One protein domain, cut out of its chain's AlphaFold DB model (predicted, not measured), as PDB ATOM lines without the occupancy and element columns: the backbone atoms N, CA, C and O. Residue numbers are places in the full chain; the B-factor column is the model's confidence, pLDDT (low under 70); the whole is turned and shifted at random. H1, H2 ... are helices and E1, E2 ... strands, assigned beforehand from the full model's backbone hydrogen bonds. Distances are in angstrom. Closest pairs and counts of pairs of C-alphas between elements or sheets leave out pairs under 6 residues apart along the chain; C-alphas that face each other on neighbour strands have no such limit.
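This is residues 2 to 31 and 201 to 286 of the 286 residues of an uncharacterized protein of Pseudoflavonifractor sp. BIOML-A4 (UniProt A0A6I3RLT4). With little regular structure, the domain has a small hairpin of antiparallel strands, E1 and E2, with H2 packed on it; H3 follows E2, and the loops of residues 236 to 286 fill the end away from H2. The printed part has 116 residues, 37 in named elements, in order H1, H2, E1, E2, H3: mixed helices and strands. It is compact, radius of gyration of the C-alphas 13.7 A, spanning 37 by 35 by 26 A.

E1 is residues 201 to 203, E2 221 to 225 (13.2 A). H2 is 10 to 22 (18.4 A), H3 226 to 235 (14.3 A), H1 3 to 8, from C-alpha 3 at (11.292, -15.641, 44.518). C-alpha 235 is at (33.734, -14.945, 44.214).

Between E1 and E2, N 202 and O 222 are 2.8 A apart. The closest C-alphas of H2 and E2, Ile 20 and Thr 223, are 5.8 A apart. H1 and H2 are close but not clearly touching, about perpendicular at 76 degrees; their closest C-alphas, Leu 6 and Trp 12, are 7.0 A apart. H2 and H3 are apart. Every O i to N i+4 pair in H1, H2 and H3 is within hydrogen-bond range.

Residues 32 to 200 are not printed; C-alphas 31 and 201 are 14.4 A apart. E1 to E2 is a long link. Residues 269 to 271 have pLDDT under 70.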
ATOM      1  N   GLY A   2       6.906 -14.069  46.086       78.06
ATOM      2  CA  GLY A   2       8.347 -13.879  46.256       78.06
ATOM      3  C   GLY A   2       9.156 -14.950  45.521       78.06
ATOM      4  O   GLY A   2       8.656 -16.042  45.265       78.06
ATOM      5  N   TYR A   3      10.429 -14.678  45.221       81.00
ATOM      6  CA  TYR A   3      11.292 -15.641  44.518       81.00
ATOM      7  C   TYR A   3      11.396 -16.995  45.241       81.00
ATOM      8  O   TYR A   3      11.355 -18.041  44.608       81.00
ATOM      9  N   TYR A   4      11.443 -16.985  46.577       81.19
ATOM     10  CA  TYR A   4      11.441 -18.209  47.385       81.19
ATOM     11  C   TYR A   4      10.197 -19.083  47.145       81.19
ATOM     12  O   TYR A   4      10.316 -20.300  47.075       81.19
ATOM     13  N   GLU A   5       9.019 -18.480  46.964       85.50
ATOM     14  CA  GLU A   5       7.782 -19.221  46.681       85.50
ATOM     15  C   GLU A   5       7.841 -19.882  45.299       85.50
ATOM     16  O   GLU A   5       7.381 -21.008  45.141       85.50
ATOM     17  N   LEU A   6       8.478 -19.232  44.316       88.25
ATOM     18  CA  LEU A   6       8.712 -19.825  42.993       88.25
ATOM     19  C   LEU A   6       9.650 -21.034  43.081       88.25
ATOM     20  O   LEU A   6       9.436 -22.021  42.391       88.25
ATOM     21  N   LEU A   7      10.646 -21.014  43.969       84.12
ATOM     22  CA  LEU A   7      11.513 -22.178  44.197       84.12
ATOM     23  C   LEU A   7      10.792 -23.352  44.885       84.12
ATOM     24  O   LEU A   7      11.310 -24.467  44.892       84.12
ATOM     25  N   GLN A   8       9.608 -23.130  45.459       83.88
ATOM     26  CA  GLN A   8       8.774 -24.193  46.028       83.88
ATOM     27  C   GLN A   8       7.733 -24.736  45.041       83.88
ATOM     28  O   GLN A   8       7.136 -25.777  45.319       83.88
ATOM     29  N   ASP A   9       7.543 -24.067  43.902       90.06
ATOM     30  CA  ASP A   9       6.588 -24.435  42.859       90.06
ATOM     31  C   ASP A   9       6.950 -25.779  42.205       90.06
ATOM     32  O   ASP A   9       8.123 -26.090  41.974       90.06
ATOM     33  N   GLU A  10       5.934 -26.576  41.874       88.62
ATOM     34  CA  GLU A  10       6.095 -27.873  41.210       88.62
ATOM     35  C   GLU A  10       6.832 -27.748  39.872       88.62
ATOM     36  O   GLU A  10       7.726 -28.544  39.589       88.62
ATOM     37  N   ARG A  11       6.586 -26.675  39.110       93.25
ATOM     38  CA  ARG A  11       7.259 -26.430  37.824       93.25
ATOM     39  C   ARG A  11       8.764 -26.261  37.991       93.25
ATOM     40  O   ARG A  11       9.539 -26.767  37.181       93.25
ATOM     41  N   TRP A  12       9.205 -25.584  39.057       91.00
ATOM     42  CA  TRP A  12      10.631 -25.505  39.370       91.00
ATOM     43  C   TRP A  12      11.185 -26.863  39.786       91.00
ATOM     44  O   TRP A  12      12.283 -27.228  39.367       91.00
ATOM     45  N   ARG A  13      10.447 -27.621  40.604       87.00
ATOM     46  CA  ARG A  13      10.874 -28.952  41.056       87.00
ATOM     47  C   ARG A  13      11.089 -29.892  39.872       87.00
ATOM     48  O   ARG A  13      12.148 -30.512  39.792       87.00
ATOM     49  N   GLU A  14      10.154 -29.933  38.928       88.56
ATOM     50  CA  GLU A  14      10.265 -30.726  37.701       88.56
ATOM     51  C   GLU A  14      11.422 -30.245  36.824       88.56
ATOM     52  O   GLU A  14      12.340 -31.014  36.528       88.56
ATOM     53  N   PHE A  15      11.430 -28.956  36.466       91.69
ATOM     54  CA  PHE A  15      12.449 -28.379  35.592       91.69
ATOM     55  C   PHE A  15      13.855 -28.601  36.146       91.69
ATOM     56  O   PHE A  15      14.757 -29.063  35.451       91.69
ATOM     57  N   SER A  16      14.048 -28.328  37.431       91.06
ATOM     58  CA  SER A  16      15.347 -28.470  38.067       91.06
ATOM     59  C   SER A  16      15.777 -29.928  38.270       91.06
ATOM     60  O   SER A  16      16.975 -30.210  38.222       91.06
ATOM     61  N   SER A  17      14.838 -30.867  38.424       87.69
ATOM     62  CA  SER A  17      15.141 -32.305  38.426       87.69
ATOM     63  C   SER A  17      15.661 -32.767  37.064       87.69
ATOM     64  O   SER A  17      16.616 -33.542  37.007       87.69
ATOM     65  N   LEU A  18      15.113 -32.233  35.963       90.94
ATOM     66  CA  LEU A  18      15.623 -32.503  34.613       90.94
ATOM     67  C   LEU A  18      17.065 -32.006  34.434       90.94
ATOM     68  O   LEU A  18      17.876 -32.706  33.831       90.94
ATOM     69  N   ILE A  19      17.405 -30.835  34.984       94.62
ATOM     70  CA  ILE A  19      18.777 -30.302  34.928       94.62
ATOM     71  C   ILE A  19      19.751 -31.175  35.731       94.62
ATOM     72  O   ILE A  19      20.815 -31.519  35.219       94.62
ATOM     73  N   ILE A  20      19.383 -31.597  36.944       91.88
ATOM     74  CA  ILE A  20      20.229 -32.480  37.769       91.88
ATOM     75  C   ILE A  20      20.431 -33.838  37.094       91.88
ATOM     76  O   ILE A  20      21.549 -34.356  37.072       91.88
ATOM     77  N   LYS A  21      19.369 -34.398  36.501       89.06
ATOM     78  CA  LYS A  21      19.442 -35.654  35.750       89.06
ATOM     79  C   LYS A  21      20.328 -35.527  34.509       89.06
ATOM     80  O   LYS A  21      21.157 -36.402  34.278       89.06
ATOM     81  N   ARG A  22      20.208 -34.432  33.746       93.12
ATOM     82  CA  ARG A  22      21.105 -34.113  32.615       93.12
ATOM     83  C   ARG A  22      22.567 -34.086  33.060       93.12
ATOM     84  O   ARG A  22      23.426 -34.626  32.375       93.12
ATOM     85  N   ASP A  23      22.823 -33.488  34.217       94.25
ATOM     86  CA  ASP A  23      24.152 -33.346  34.815       94.25
ATOM     87  C   ASP A  23      24.601 -34.607  35.585       94.25
ATOM     88  O   ASP A  23      25.588 -34.582  36.321       94.25
ATOM     89  N   ASN A  24      23.890 -35.725  35.401       90.38
ATOM     90  CA  ASN A  24      24.180 -37.039  35.966       90.38
ATOM     91  C   ASN A  24      24.378 -37.026  37.490       90.38
ATOM     92  O   ASN A  24      25.281 -37.683  38.009       90.38
ATOM     93  N   TYR A  25      23.559 -36.241  38.204       90.62
ATOM     94  CA  TYR A  25      23.587 -36.156  39.669       90.62
ATOM     95  C   TYR A  25      24.979 -35.809  40.215       90.62
ATOM     96  O   TYR A  25      25.371 -36.237  41.303       90.62
ATOM     97  N   LYS A  26      25.742 -35.023  39.446       92.00
ATOM     98  CA  LYS A  26      27.090 -34.575  39.785       92.00
ATOM     99  C   LYS A  26      27.176 -33.060  39.731       92.00
ATOM    100  O   LYS A  26      26.656 -32.409  38.824       92.00
ATOM    101  N   CYS A  27      27.905 -32.496  40.685       93.75
ATOM    102  CA  CYS A  27      28.358 -31.119  40.604       93.75
ATOM    103  C   CYS A  27      29.249 -30.955  39.370       93.75
ATOM    104  O   CYS A  27      30.290 -31.599  39.262       93.75
ATOM    105  N   GLN A  28      28.886 -30.044  38.474       96.31
ATOM    106  CA  GLN A  28      29.624 -29.822  37.230       96.31
ATOM    107  C   GLN A  28      30.946 -29.059  37.433       96.31
ATOM    108  O   GLN A  28      31.729 -28.944  36.496       96.31
ATOM    109  N   LYS A  29      31.218 -28.554  38.649       95.00
ATOM    110  CA  LYS A  29      32.487 -27.890  39.009       95.00
ATOM    111  C   LYS A  29      33.487 -28.842  39.676       95.00
ATOM    112  O   LYS A  29      34.657 -28.820  39.322       95.00
ATOM    113  N   CYS A  30      33.053 -29.669  40.632       92.69
ATOM    114  CA  CYS A  30      33.959 -30.552  41.392       92.69
ATOM    115  C   CYS A  30      33.727 -32.058  41.191       92.69
ATOM    116  O   CYS A  30      34.447 -32.858  41.775       92.69
ATOM    117  N   GLY A  31      32.715 -32.467  40.423       90.19
ATOM    118  CA  GLY A  31      32.424 -33.876  40.137       90.19
ATOM    119  C   GLY A  31      31.770 -34.663  41.278       90.19
ATOM    120  O   GLY A  31      31.352 -35.797  41.047       90.19
ATOM    121  N   VAL A 201      20.473 -26.250  41.432       92.94
ATOM    122  CA  VAL A 201      20.481 -25.771  40.047       92.94
ATOM    123  C   VAL A 201      20.739 -24.275  40.071       92.94
ATOM    124  O   VAL A 201      19.942 -23.520  40.622       92.94
ATOM    125  N   HIS A 202      21.857 -23.875  39.481       93.38
ATOM    126  CA  HIS A 202      22.336 -22.504  39.451       93.38
ATOM    127  C   HIS A 202      22.128 -21.888  38.066       93.38
ATOM    128  O   HIS A 202      22.446 -22.510  37.047       93.38
ATOM    129  N   HIS A 203      21.618 -20.660  38.023       94.50
ATOM    130  CA  HIS A 203      21.496 -19.866  36.801       94.50
ATOM    131  C   HIS A 203      22.840 -19.232  36.442       94.50
ATOM    132  O   HIS A 203      23.388 -18.470  37.229       94.50
ATOM    133  N   LYS A 204      23.344 -19.485  35.230       95.50
ATOM    134  CA  LYS A 204      24.582 -18.863  34.716       95.50
ATOM    135  C   LYS A 204      24.417 -17.374  34.409       95.50
ATOM    136  O   LYS A 204      25.401 -16.655  34.300       95.50
ATOM    137  N   TYR A 205      23.178 -16.936  34.215       95.06
ATOM    138  CA  TYR A 205      22.776 -15.545  34.057       95.06
ATOM    139  C   TYR A 205      21.300 -15.409  34.441       95.06
ATOM    140  O   TYR A 205      20.538 -16.374  34.356       95.06
ATOM    141  N   TYR A 206      20.881 -14.200  34.795       93.69
ATOM    142  CA  TYR A 206      19.469 -13.851  34.935       93.69
ATOM    143  C   TYR A 206      19.031 -12.949  33.782       93.69
ATOM    144  O   TYR A 206      19.803 -12.121  33.314       93.69
ATOM    145  N   LYS A 207      17.791 -13.088  33.314       93.81
ATOM    146  CA  LYS A 207      17.165 -12.102  32.426       93.81
ATOM    147  C   LYS A 207      16.555 -10.992  33.283       93.81
ATOM    148  O   LYS A 207      15.870 -11.281  34.267       93.81
ATOM    149  N   PHE A 208      16.799  -9.740  32.917       92.50
ATOM    150  CA  PHE A 208      16.161  -8.588  33.544       92.50
ATOM    151  C   PHE A 208      14.634  -8.686  33.413       92.50
ATOM    152  O   PHE A 208      14.145  -9.140  32.382       92.50
ATOM    153  N   ALA A 209      13.886  -8.275  34.441       88.62
ATOM    154  CA  ALA A 209      12.423  -8.368  34.481       88.62
ATOM    155  C   ALA A 209      11.866  -9.810  34.438       88.62
ATOM    156  O   ALA A 209      10.668  -9.985  34.213       88.62
ATOM    157  N   ASN A 210      12.694 -10.848  34.656       89.81
ATOM    158  CA  ASN A 210      12.237 -12.240  34.671       89.81
ATOM    159  C   ASN A 210      12.193 -12.838  36.093       89.81
ATOM    160  O   ASN A 210      13.226 -13.248  36.657       89.81
ATOM    161  N   PRO A 211      10.992 -12.983  36.679       87.25
ATOM    162  CA  PRO A 211      10.837 -13.631  37.969       87.25
ATOM    163  C   PRO A 211      10.922 -15.159  37.894       87.25
ATOM    164  O   PRO A 211      11.239 -15.778  38.906       87.25
ATOM    165  N   ILE A 212      10.664 -15.772  36.734       92.06
ATOM    166  CA  ILE A 212      10.347 -17.198  36.596       92.06
ATOM    167  C   ILE A 212      11.632 -18.038  36.471       92.06
ATOM    168  O   ILE A 212      12.291 -17.995  35.432       92.06
ATOM    169  N   PRO A 213      12.002 -18.859  37.474       91.31
ATOM    170  CA  PRO A 213      13.285 -19.563  37.455       91.31
ATOM    171  C   PRO A 213      13.360 -20.696  36.415       91.31
ATOM    172  O   PRO A 213      14.460 -21.040  35.988       91.31
ATOM    173  N   TRP A 214      12.225 -21.245  35.966       94.62
ATOM    174  CA  TRP A 214      12.157 -22.257  34.898       94.62
ATOM    175  C   TRP A 214      11.961 -21.674  33.487       94.62
ATOM    176  O   TRP A 214      11.863 -22.437  32.531       94.62
ATOM    177  N   ASP A 215      11.938 -20.346  33.318       94.69
ATOM    178  CA  ASP A 215      11.830 -19.686  32.001       94.69
ATOM    179  C   ASP A 215      13.209 -19.446  31.341       94.69
ATOM    180  O   ASP A 215      13.599 -18.351  30.903       94.69
ATOM    181  N   TYR A 216      14.010 -20.508  31.326       94.88
ATOM    182  CA  TYR A 216      15.383 -20.503  30.839       94.88
ATOM    183  C   TYR A 216      15.638 -21.754  30.005       94.88
ATOM    184  O   TYR A 216      15.152 -22.842  30.312       94.88
ATOM    185  N   ALA A 217      16.440 -21.615  28.950       95.00
ATOM    186  CA  ALA A 217      16.917 -22.776  28.211       95.00
ATOM    187  C   ALA A 217      17.804 -23.636  29.133       95.00
ATOM    188  O   ALA A 217      18.578 -23.067  29.904       95.00
ATOM    189  N   PRO A 218      17.771 -24.981  29.054       94.06
ATOM    190  CA  PRO A 218      18.532 -25.836  29.967       94.06
ATOM    191  C   PRO A 218      20.022 -25.478  30.078       94.06
ATOM    192  O   PRO A 218      20.599 -25.534  31.161       94.06
ATOM    193  N   ASN A 219      20.663 -25.076  28.977       95.06
ATOM    194  CA  ASN A 219      22.083 -24.702  28.942       95.06
ATOM    195  C   ASN A 219      22.427 -23.422  29.734       95.06
ATOM    196  O   ASN A 219      23.599 -23.234  30.078       95.06
ATOM    197  N   ALA A 220      21.433 -22.590  30.059       96.56
ATOM    198  CA  ALA A 220      21.559 -21.436  30.947       96.56
ATOM    199  C   ALA A 220      21.686 -21.831  32.426       96.56
ATOM    200  O   ALA A 220      21.938 -20.971  33.268       96.56
ATOM    201  N   LEU A 221      21.531 -23.119  32.751       96.88
ATOM    202  CA  LEU A 221      21.627 -23.635  34.107       96.88
ATOM    203  C   LEU A 221      22.703 -24.708  34.227       96.88
ATOM    204  O   LEU A 221      23.055 -25.405  33.267       96.88
ATOM    205  N   ILE A 222      23.221 -24.840  35.439       97.06
ATOM    206  CA  ILE A 222      24.272 -25.784  35.798       97.06
ATOM    207  C   ILE A 222      23.996 -26.367  37.181       97.06
ATOM    208  O   ILE A 222      23.586 -25.653  38.093       97.06
ATOM    209  N   THR A 223      24.213 -27.667  37.340       96.31
ATOM    210  CA  THR A 223      24.123 -28.332  38.640       96.31
ATOM    211  C   THR A 223      25.415 -28.149  39.423       96.31
ATOM    212  O   THR A 223      26.501 -28.478  38.942       96.31
ATOM    213  N   LEU A 224      25.303 -27.658  40.653       95.19
ATOM    214  CA  LEU A 224      26.420 -27.438  41.568       95.19
ATOM    215  C   LEU A 224      26.094 -28.012  42.946       95.19
ATOM    216  O   LEU A 224      24.948 -27.967  43.382       95.19
ATOM    217  N   CYS A 225      27.097 -28.524  43.657       92.00
ATOM    218  CA  CYS A 225      26.948 -28.801  45.085       92.00
ATOM    219  C   CYS A 225      26.823 -27.501  45.888       92.00
ATOM    220  O   CYS A 225      27.201 -26.432  45.410       92.00
ATOM    221  N   GLU A 226      26.348 -27.608  47.122       86.94
ATOM    222  CA  GLU A 226      26.179 -26.516  48.078       86.94
ATOM    223  C   GLU A 226      27.425 -25.631  48.223       86.94
ATOM    224  O   GLU A 226      27.313 -24.410  48.150       86.94
ATOM    225  N   GLU A 227      28.616 -26.227  48.321       87.88
ATOM    226  CA  GLU A 227      29.869 -25.470  48.449       87.88
ATOM    227  C   GLU A 227      30.273 -24.771  47.147       87.88
ATOM    228  O   GLU A 227      30.629 -23.597  47.158       87.88
ATOM    229  N   CYS A 228      30.220 -25.460  46.001       92.50
ATOM    230  CA  CYS A 228      30.557 -24.829  44.722       92.50
ATOM    231  C   CYS A 228      29.554 -23.733  44.355       92.50
ATOM    232  O   CYS A 228      29.946 -22.732  43.765       92.50
ATOM    233  N   HIS A 229      28.280 -23.922  44.702       91.06
ATOM    234  CA  HIS A 229      27.233 -22.927  44.523       91.06
ATOM    235  C   HIS A 229      27.488 -21.686  45.384       91.06
ATOM    236  O   HIS A 229      27.399 -20.567  44.883       91.06
ATOM    237  N   TYR A 230      27.863 -21.890  46.651       87.12
ATOM    238  CA  TYR A 230      28.260 -20.819  47.558       87.12
ATOM    239  C   TYR A 230      29.463 -20.033  47.015       87.12
ATOM    240  O   TYR A 230      29.353 -18.822  46.833       87.12
ATOM    241  N   HIS A 231      30.564 -20.713  46.668       89.62
ATOM    242  CA  HIS A 231      31.784 -20.046  46.196       89.62
ATOM    243  C   HIS A 231      31.551 -19.223  44.926       89.62
ATOM    244  O   HIS A 231      32.092 -18.133  44.810       89.62
ATOM    245  N   ILE A 232      30.698 -19.675  43.997       90.56
ATOM    246  CA  ILE A 232      30.367 -18.862  42.815       90.56
ATOM    247  C   ILE A 232      29.709 -17.533  43.212       90.56
ATOM    248  O   ILE A 232      30.064 -16.491  42.675       90.56
ATOM    249  N   HIS A 233      28.767 -17.531  44.156       85.62
ATOM    250  CA  HIS A 233      28.121 -16.287  44.588       85.62
ATOM    251  C   HIS A 233      29.019 -15.400  45.464       85.62
ATOM    252  O   HIS A 233      28.838 -14.178  45.506       85.62
ATOM    253  N   GLU A 234      29.982 -16.003  46.157       85.00
ATOM    254  CA  GLU A 234      31.007 -15.293  46.918       85.00
ATOM    255  C   GLU A 234      31.999 -14.588  45.977       85.00
ATOM    256  O   GLU A 234      32.135 -13.361  46.025       85.00
ATOM    257  N   GLU A 235      32.615 -15.351  45.073       87.62
ATOM    258  CA  GLU A 235      33.734 -14.945  44.214       87.62
ATOM    259  C   GLU A 235      33.286 -14.135  42.990       87.62
ATOM    260  O   GLU A 235      33.983 -13.218  42.555       87.62
ATOM    261  N   GLU A 236      32.109 -14.436  42.439       87.69
ATOM    262  CA  GLU A 236      31.664 -13.909  41.153       87.69
ATOM    263  C   GLU A 236      30.396 -13.044  41.293       87.69
ATOM    264  O   GLU A 236      29.774 -12.910  42.355       87.69
ATOM    265  N   THR A 237      30.032 -12.366  40.206       86.62
ATOM    266  CA  THR A 237      28.732 -11.700  40.055       86.62
ATOM    267  C   THR A 237      28.050 -12.312  38.848       86.62
ATOM    268  O   THR A 237      28.591 -12.264  37.747       86.62
ATOM    269  N   ILE A 238      26.868 -12.889  39.058       92.56
ATOM    270  CA  ILE A 238      26.109 -13.518  37.978       92.56
ATOM    271  C   ILE A 238      25.535 -12.430  37.059       92.56
ATOM    272  O   ILE A 238      24.818 -11.562  37.568       92.56
ATOM    273  N   PRO A 239      25.810 -12.473  35.739       94.75
ATOM    274  CA  PRO A 239      25.329 -11.477  34.789       94.75
ATOM    275  C   PRO A 239      23.805 -11.349  34.778       94.75
ATOM    276  O   PRO A 239      23.076 -12.341  34.882       94.75
ATOM    277  N   ILE A 240      23.325 -10.124  34.575       95.38
ATOM    278  CA  ILE A 240      21.914  -9.798  34.376       95.38
ATOM    279  C   ILE A 240      21.775  -9.250  32.962       95.38
ATOM    280  O   ILE A 240      22.258  -8.162  32.663       95.38
ATOM    281  N   LEU A 241      21.134 -10.019  32.087       95.69
ATOM    282  CA  LEU A 241      21.028  -9.729  30.664       95.69
ATOM    283  C   LEU A 241      19.732  -8.984  30.339       95.69
ATOM    284  O   LEU A 241      18.664  -9.342  30.842       95.69
ATOM    285  N   ASN A 242      19.814  -7.977  29.473       94.25
ATOM    286  CA  ASN A 242      18.642  -7.343  28.867       94.25
ATOM    287  C   ASN A 242      18.104  -8.160  27.667       94.25
ATOM    288  O   ASN A 242      18.612  -9.239  27.355       94.25
ATOM    289  N   GLU A 243      17.097  -7.634  26.966       91.81
ATOM    290  CA  GLU A 243      16.490  -8.273  25.783       91.81
ATOM    291  C   GLU A 243      17.482  -8.496  24.623       91.81
ATOM    292  O   GLU A 243      17.351  -9.463  23.877       91.81
ATOM    293  N   ASP A 244      18.529  -7.669  24.528       94.38
ATOM    294  CA  ASP A 244      19.606  -7.795  23.536       94.38
ATOM    295  C   ASP A 244      20.725  -8.768  23.969       94.38
ATOM    296  O   ASP A 244      21.778  -8.822  23.332       94.38
ATOM    297  N   ASN A 245      20.547  -9.504  25.074       93.44
ATOM    298  CA  ASN A 245      21.569 -10.340  25.718       93.44
ATOM    299  C   ASN A 245      22.825  -9.578  26.190       93.44
ATOM    300  O   ASN A 245      23.898 -10.170  26.326       93.44
ATOM    301  N   LYS A 246      22.717  -8.273  26.461       95.75
ATOM    302  CA  LYS A 246      23.806  -7.471  27.040       95.75
ATOM    303  C   LYS A 246      23.740  -7.499  28.562       95.75
ATOM    304  O   LYS A 246      22.668  -7.295  29.129       95.75
ATOM    305  N   ASP A 247      24.887  -7.695  29.207       95.88
ATOM    306  CA  ASP A 247      25.008  -7.601  30.663       95.88
ATOM    307  C   ASP A 247      24.858  -6.145  31.126       95.88
ATOM    308  O   ASP A 247      25.638  -5.269  30.750       95.88
ATOM    309  N   ILE A 248      23.839  -5.898  31.944       95.12
ATOM    310  CA  ILE A 248      23.508  -4.590  32.513       95.12
ATOM    311  C   ILE A 248      23.746  -4.535  34.027       95.12
ATOM    312  O   ILE A 248      23.382  -3.549  34.664       95.12
ATOM    313  N   SER A 249      24.377  -5.553  34.626       91.25
ATOM    314  CA  SER A 249      24.580  -5.655  36.082       91.25
ATOM    315  C   SER A 249      25.234  -4.408  36.681       91.25
ATOM    316  O   SER A 249      24.862  -3.956  37.764       91.25
ATOM    317  N   HIS A 250      26.185  -3.801  35.971       90.00
ATOM    318  CA  HIS A 250      26.882  -2.591  36.422       90.00
ATOM    319  C   HIS A 250      26.002  -1.335  36.441       90.00
ATOM    320  O   HIS A 250      26.300  -0.406  37.188       90.00
ATOM    321  N   SER A 251      24.923  -1.308  35.659       92.38
ATOM    322  CA  SER A 251      23.975  -0.191  35.591       92.38
ATOM    323  C   SER A 251      22.857  -0.292  36.632       92.38
ATOM    324  O   SER A 251      22.074   0.644  36.787       92.38
ATOM    325  N   LEU A 252      22.767  -1.418  37.344       92.81
ATOM    326  CA  LEU A 252      21.732  -1.674  38.338       92.81
ATOM    327  C   LEU A 252      22.154  -1.224  39.737       92.81
ATOM    328  O   LEU A 252      23.330  -1.232  40.104       92.81
ATOM    329  N   GLN A 253      21.155  -0.866  40.542       93.12
ATOM    330  CA  GLN A 253      21.360  -0.482  41.933       93.12
ATOM    331  C   GLN A 253      21.802  -1.682  42.774       93.12
ATOM    332  O   GLN A 253      21.423  -2.830  42.520       93.12
ATOM    333  N   TRP A 254      22.586  -1.405  43.813       92.44
ATOM    334  CA  TRP A 254      22.951  -2.407  44.806       92.44
ATOM    335  C   TRP A 254      21.717  -2.930  45.533       92.44
ATOM    336  O   TRP A 254      20.755  -2.202  45.778       92.44
ATOM    337  N   CYS A 255      21.757  -4.210  45.896       93.44
ATOM    338  CA  CYS A 255      20.706  -4.804  46.702       93.44
ATOM    339  C   CYS A 255      20.677  -4.181  48.096       93.44
ATOM    340  O   CYS A 255      21.594  -4.392  48.879       93.44
ATOM    341  N   ASP A 256      19.597  -3.479  48.414       93.19
ATOM    342  CA  ASP A 256      19.297  -2.880  49.722       93.19
ATOM    343  C   ASP A 256      19.109  -3.914  50.847       93.19
ATOM    344  O   ASP A 256      19.336  -3.619  52.014       93.19
ATOM    345  N   ARG A 257      18.709  -5.151  50.526       91.06
ATOM    346  CA  ARG A 257      18.509  -6.203  51.535       91.06
ATOM    347  C   ARG A 257      19.825  -6.773  52.049       91.06
ATOM    348  O   ARG A 257      19.920  -7.110  53.223       91.06
ATOM    349  N   CYS A 258      20.797  -6.967  51.164       90.75
ATOM    350  CA  CYS A 258      22.110  -7.503  51.530       90.75
ATOM    351  C   CYS A 258      23.214  -6.447  51.465       90.75
ATOM    352  O   CYS A 258      24.377  -6.783  51.613       90.75
ATOM    353  N   ASN A 259      22.873  -5.180  51.224       87.75
ATOM    354  CA  ASN A 259      23.829  -4.096  50.988       87.75
ATOM    355  C   ASN A 259      24.910  -4.472  49.966       87.75
ATOM    356  O   ASN A 259      26.091  -4.190  50.142       87.75
ATOM    357  N   GLY A 260      24.498  -5.164  48.902       83.62
ATOM    358  CA  GLY A 260      25.397  -5.564  47.827       83.62
ATOM    359  C   GLY A 260      26.339  -6.728  48.126       83.62
ATOM    360  O   GLY A 260      27.147  -7.062  47.264       83.62
ATOM    361  N   THR A 261      26.236  -7.391  49.278       84.12
ATOM    362  CA  THR A 261      27.062  -8.578  49.567       84.12
ATOM    363  C   THR A 261      26.618  -9.804  48.767       84.12
ATOM    364  O   THR A 261      27.399 -10.718  48.545       84.12
ATOM    365  N   GLY A 262      25.347  -9.855  48.347       84.56
ATOM    366  CA  GLY A 262      24.736 -11.037  47.722       84.56
ATOM    367  C   GLY A 262      24.384 -12.150  48.717       84.56
ATOM    368  O   GLY A 262      23.624 -13.056  48.374       84.56
ATOM    369  N   PHE A 263      24.840 -12.033  49.965       87.00
ATOM    370  CA  PHE A 263      24.790 -13.073  50.987       87.00
ATOM    371  C   PHE A 263      24.476 -12.491  52.371       87.00
ATOM    372  O   PHE A 263      24.869 -11.377  52.716       87.00
ATOM    373  N   LEU A 264      23.748 -13.251  53.176       84.88
ATOM    374  CA  LEU A 264      23.336 -12.906  54.528       84.88
ATOM    375  C   LEU A 264      23.815 -14.022  55.479       84.88
ATOM    376  O   LEU A 264      23.125 -15.040  55.593       84.88
ATOM    377  N   PRO A 265      24.967 -13.853  56.168       80.19
ATOM    378  CA  PRO A 265      25.581 -14.896  57.001       80.19
ATOM    379  C   PRO A 265      24.652 -15.477  58.066       80.19
ATOM    380  O   PRO A 265      24.660 -16.675  58.330       80.19
ATOM    381  N   GLN A 266      23.779 -14.646  58.633       79.62
ATOM    382  CA  GLN A 266      22.791 -15.068  59.622       79.62
ATOM    383  C   GLN A 266      21.789 -16.111  59.087       79.62
ATOM    384  O   GLN A 266      21.158 -16.814  59.872       79.62
ATOM    385  N   TYR A 267      21.657 -16.239  57.763       81.31
ATOM    386  CA  TYR A 267      20.816 -17.232  57.096       81.31
ATOM    387  C   TYR A 267      21.635 -18.341  56.427       81.31
ATOM    388  O   TYR A 267      21.104 -19.030  55.570       81.31
ATOM    389  N   GLN A 268      22.899 -18.567  56.807       70.75
ATOM    390  CA  GLN A 268      23.727 -19.637  56.223       70.75
ATOM    391  C   GLN A 268      23.059 -21.025  56.297       70.75
ATOM    392  O   GLN A 268      23.228 -21.847  55.405       70.75
ATOM    393  N   HIS A 269      22.232 -21.267  57.314       65.62
ATOM    394  CA  HIS A 269      21.454 -22.500  57.470       65.62
ATOM    395  C   HIS A 269      20.272 -22.638  56.483       65.62
ATOM    396  O   HIS A 269      19.629 -23.685  56.449       65.62
ATOM    397  N   ILE A 270      19.968 -21.606  55.686       67.44
ATOM    398  CA  ILE A 270      18.918 -21.583  54.660       67.44
ATOM    399  C   ILE A 270      19.569 -21.218  53.322       67.44
ATOM    400  O   ILE A 270      20.022 -20.091  53.147       67.44
ATOM    401  N   GLU A 271      19.606 -22.156  52.368       69.00
ATOM    402  CA  GLU A 271      20.152 -21.925  51.012       69.00
ATOM    403  C   GLU A 271      21.591 -21.374  51.015       69.00
ATOM    404  O   GLU A 271      21.966 -20.573  50.160       69.00
ATOM    405  N   ASN A 272      22.397 -21.763  52.015       73.50
ATOM    406  CA  ASN A 272      23.734 -21.214  52.246       73.50
ATOM    407  C   ASN A 272      23.717 -19.684  52.208       73.50
ATOM    408  O   ASN A 272      24.486 -19.093  51.464       73.50
ATOM    409  N   GLY A 273      22.779 -19.043  52.914       80.31
ATOM    410  CA  GLY A 273      22.743 -17.596  53.141       80.31
ATOM    411  C   GLY A 273      22.563 -16.721  51.901       80.31
ATOM    412  O   GLY A 273      22.646 -15.498  52.014       80.31
ATOM    413  N   ILE A 274      22.299 -17.288  50.721       85.38
ATOM    414  CA  ILE A 274      22.128 -16.511  49.491       85.38
ATOM    415  C   ILE A 274      20.942 -15.551  49.644       85.38
ATOM    416  O   ILE A 274      19.840 -15.910  50.064       85.38
ATOM    417  N   CYS A 275      21.148 -14.282  49.289       88.56
ATOM    418  CA  CYS A 275      20.104 -13.277  49.414       88.56
ATOM    419  C   CYS A 275      18.999 -13.507  48.373       88.56
ATOM    420  O   CYS A 275      19.166 -13.163  47.204       88.56
ATOM    421  N   PHE A 276      17.820 -13.970  48.801       86.69
ATOM    422  CA  PHE A 276      16.686 -14.226  47.898       86.69
ATOM    423  C   PHE A 276      16.164 -13.002  47.138       86.69
ATOM    424  O   PHE A 276      15.531 -13.174  46.101       86.69
ATOM    425  N   LYS A 277      16.408 -11.775  47.628       88.19
ATOM    426  CA  LYS A 277      15.963 -10.554  46.928       88.19
ATOM    427  C   LYS A 277      16.758 -10.327  45.643       88.19
ATOM    428  O   LYS A 277      16.166 -10.053  44.612       88.19
ATOM    429  N   CYS A 278      18.081 -10.469  45.712       89.25
ATOM    430  CA  CYS A 278      18.965 -10.312  44.555       89.25
ATOM    431  C   CYS A 278      19.419 -11.642  43.955       89.25
ATOM    432  O   CYS A 278      20.251 -11.637  43.061       89.25
ATOM    433  N   ARG A 279      18.950 -12.784  44.468       88.44
ATOM    434  CA  ARG A 279      19.327 -14.133  44.008       88.44
ATOM    435  C   ARG A 279      20.852 -14.344  43.944       88.44
ATOM    436  O   ARG A 279      21.363 -14.980  43.030       88.44
ATOM    437  N   GLY A 280      21.581 -13.718  44.873       85.56
ATOM    438  CA  GLY A 280      23.048 -13.736  44.919       85.56
ATOM    439  C   GLY A 280      23.770 -12.869  43.875       85.56
ATOM    440  O   GLY A 280      24.992 -12.889  43.828       85.56
ATOM    441  N   THR A 281      23.062 -12.076  43.061       88.62
ATOM    442  CA  THR A 281      23.661 -11.190  42.032       88.62
ATOM    443  C   THR A 281      24.222  -9.878  42.584       88.62
ATOM    444  O   THR A 281      24.787  -9.092  41.833       88.62
ATOM    445  N   LYS A 282      24.006  -9.574  43.872       91.38
ATOM    446  CA  LYS A 282      24.408  -8.306  44.522       91.38
ATOM    447  C   LYS A 282      23.648  -7.062  44.004       91.38
ATOM    448  O   LYS A 282      23.781  -5.982  44.586       91.38
ATOM    449  N   ARG A 283      22.810  -7.195  42.967       90.88
ATOM    450  CA  ARG A 283      22.059  -6.121  42.291       90.88
ATOM    451  C   ARG A 283      20.546  -6.291  42.441       90.88
ATOM    452  O   ARG A 283      20.056  -7.405  42.594       90.88
ATOM    453  N   ILE A 284      19.794  -5.192  42.397       88.81
ATOM    454  CA  ILE A 284      18.332  -5.246  42.268       88.81
ATOM    455  C   ILE A 284      17.968  -5.382  40.797       88.81
ATOM    456  O   ILE A 284      18.271  -4.509  39.988       88.81
ATOM    457  N   PHE A 285      17.275  -6.467  40.486       78.94
ATOM    458  CA  PHE A 285      16.591  -6.680  39.224       78.94
ATOM    459  C   PHE A 285      15.197  -7.205  39.547       78.94
ATOM    460  O   PHE A 285      15.025  -8.006  40.472       78.94
ATOM    461  N   TYR A 286      14.211  -6.646  38.856       71.81
ATOM    462  CA  TYR A 286      12.808  -7.005  39.019       71.81
ATOM    463  C   TYR A 286      12.493  -8.265  38.213       71.81
ATOM    464  O   TYR A 286      13.258  -8.543  37.262       71.81
TER     465      TYR A 286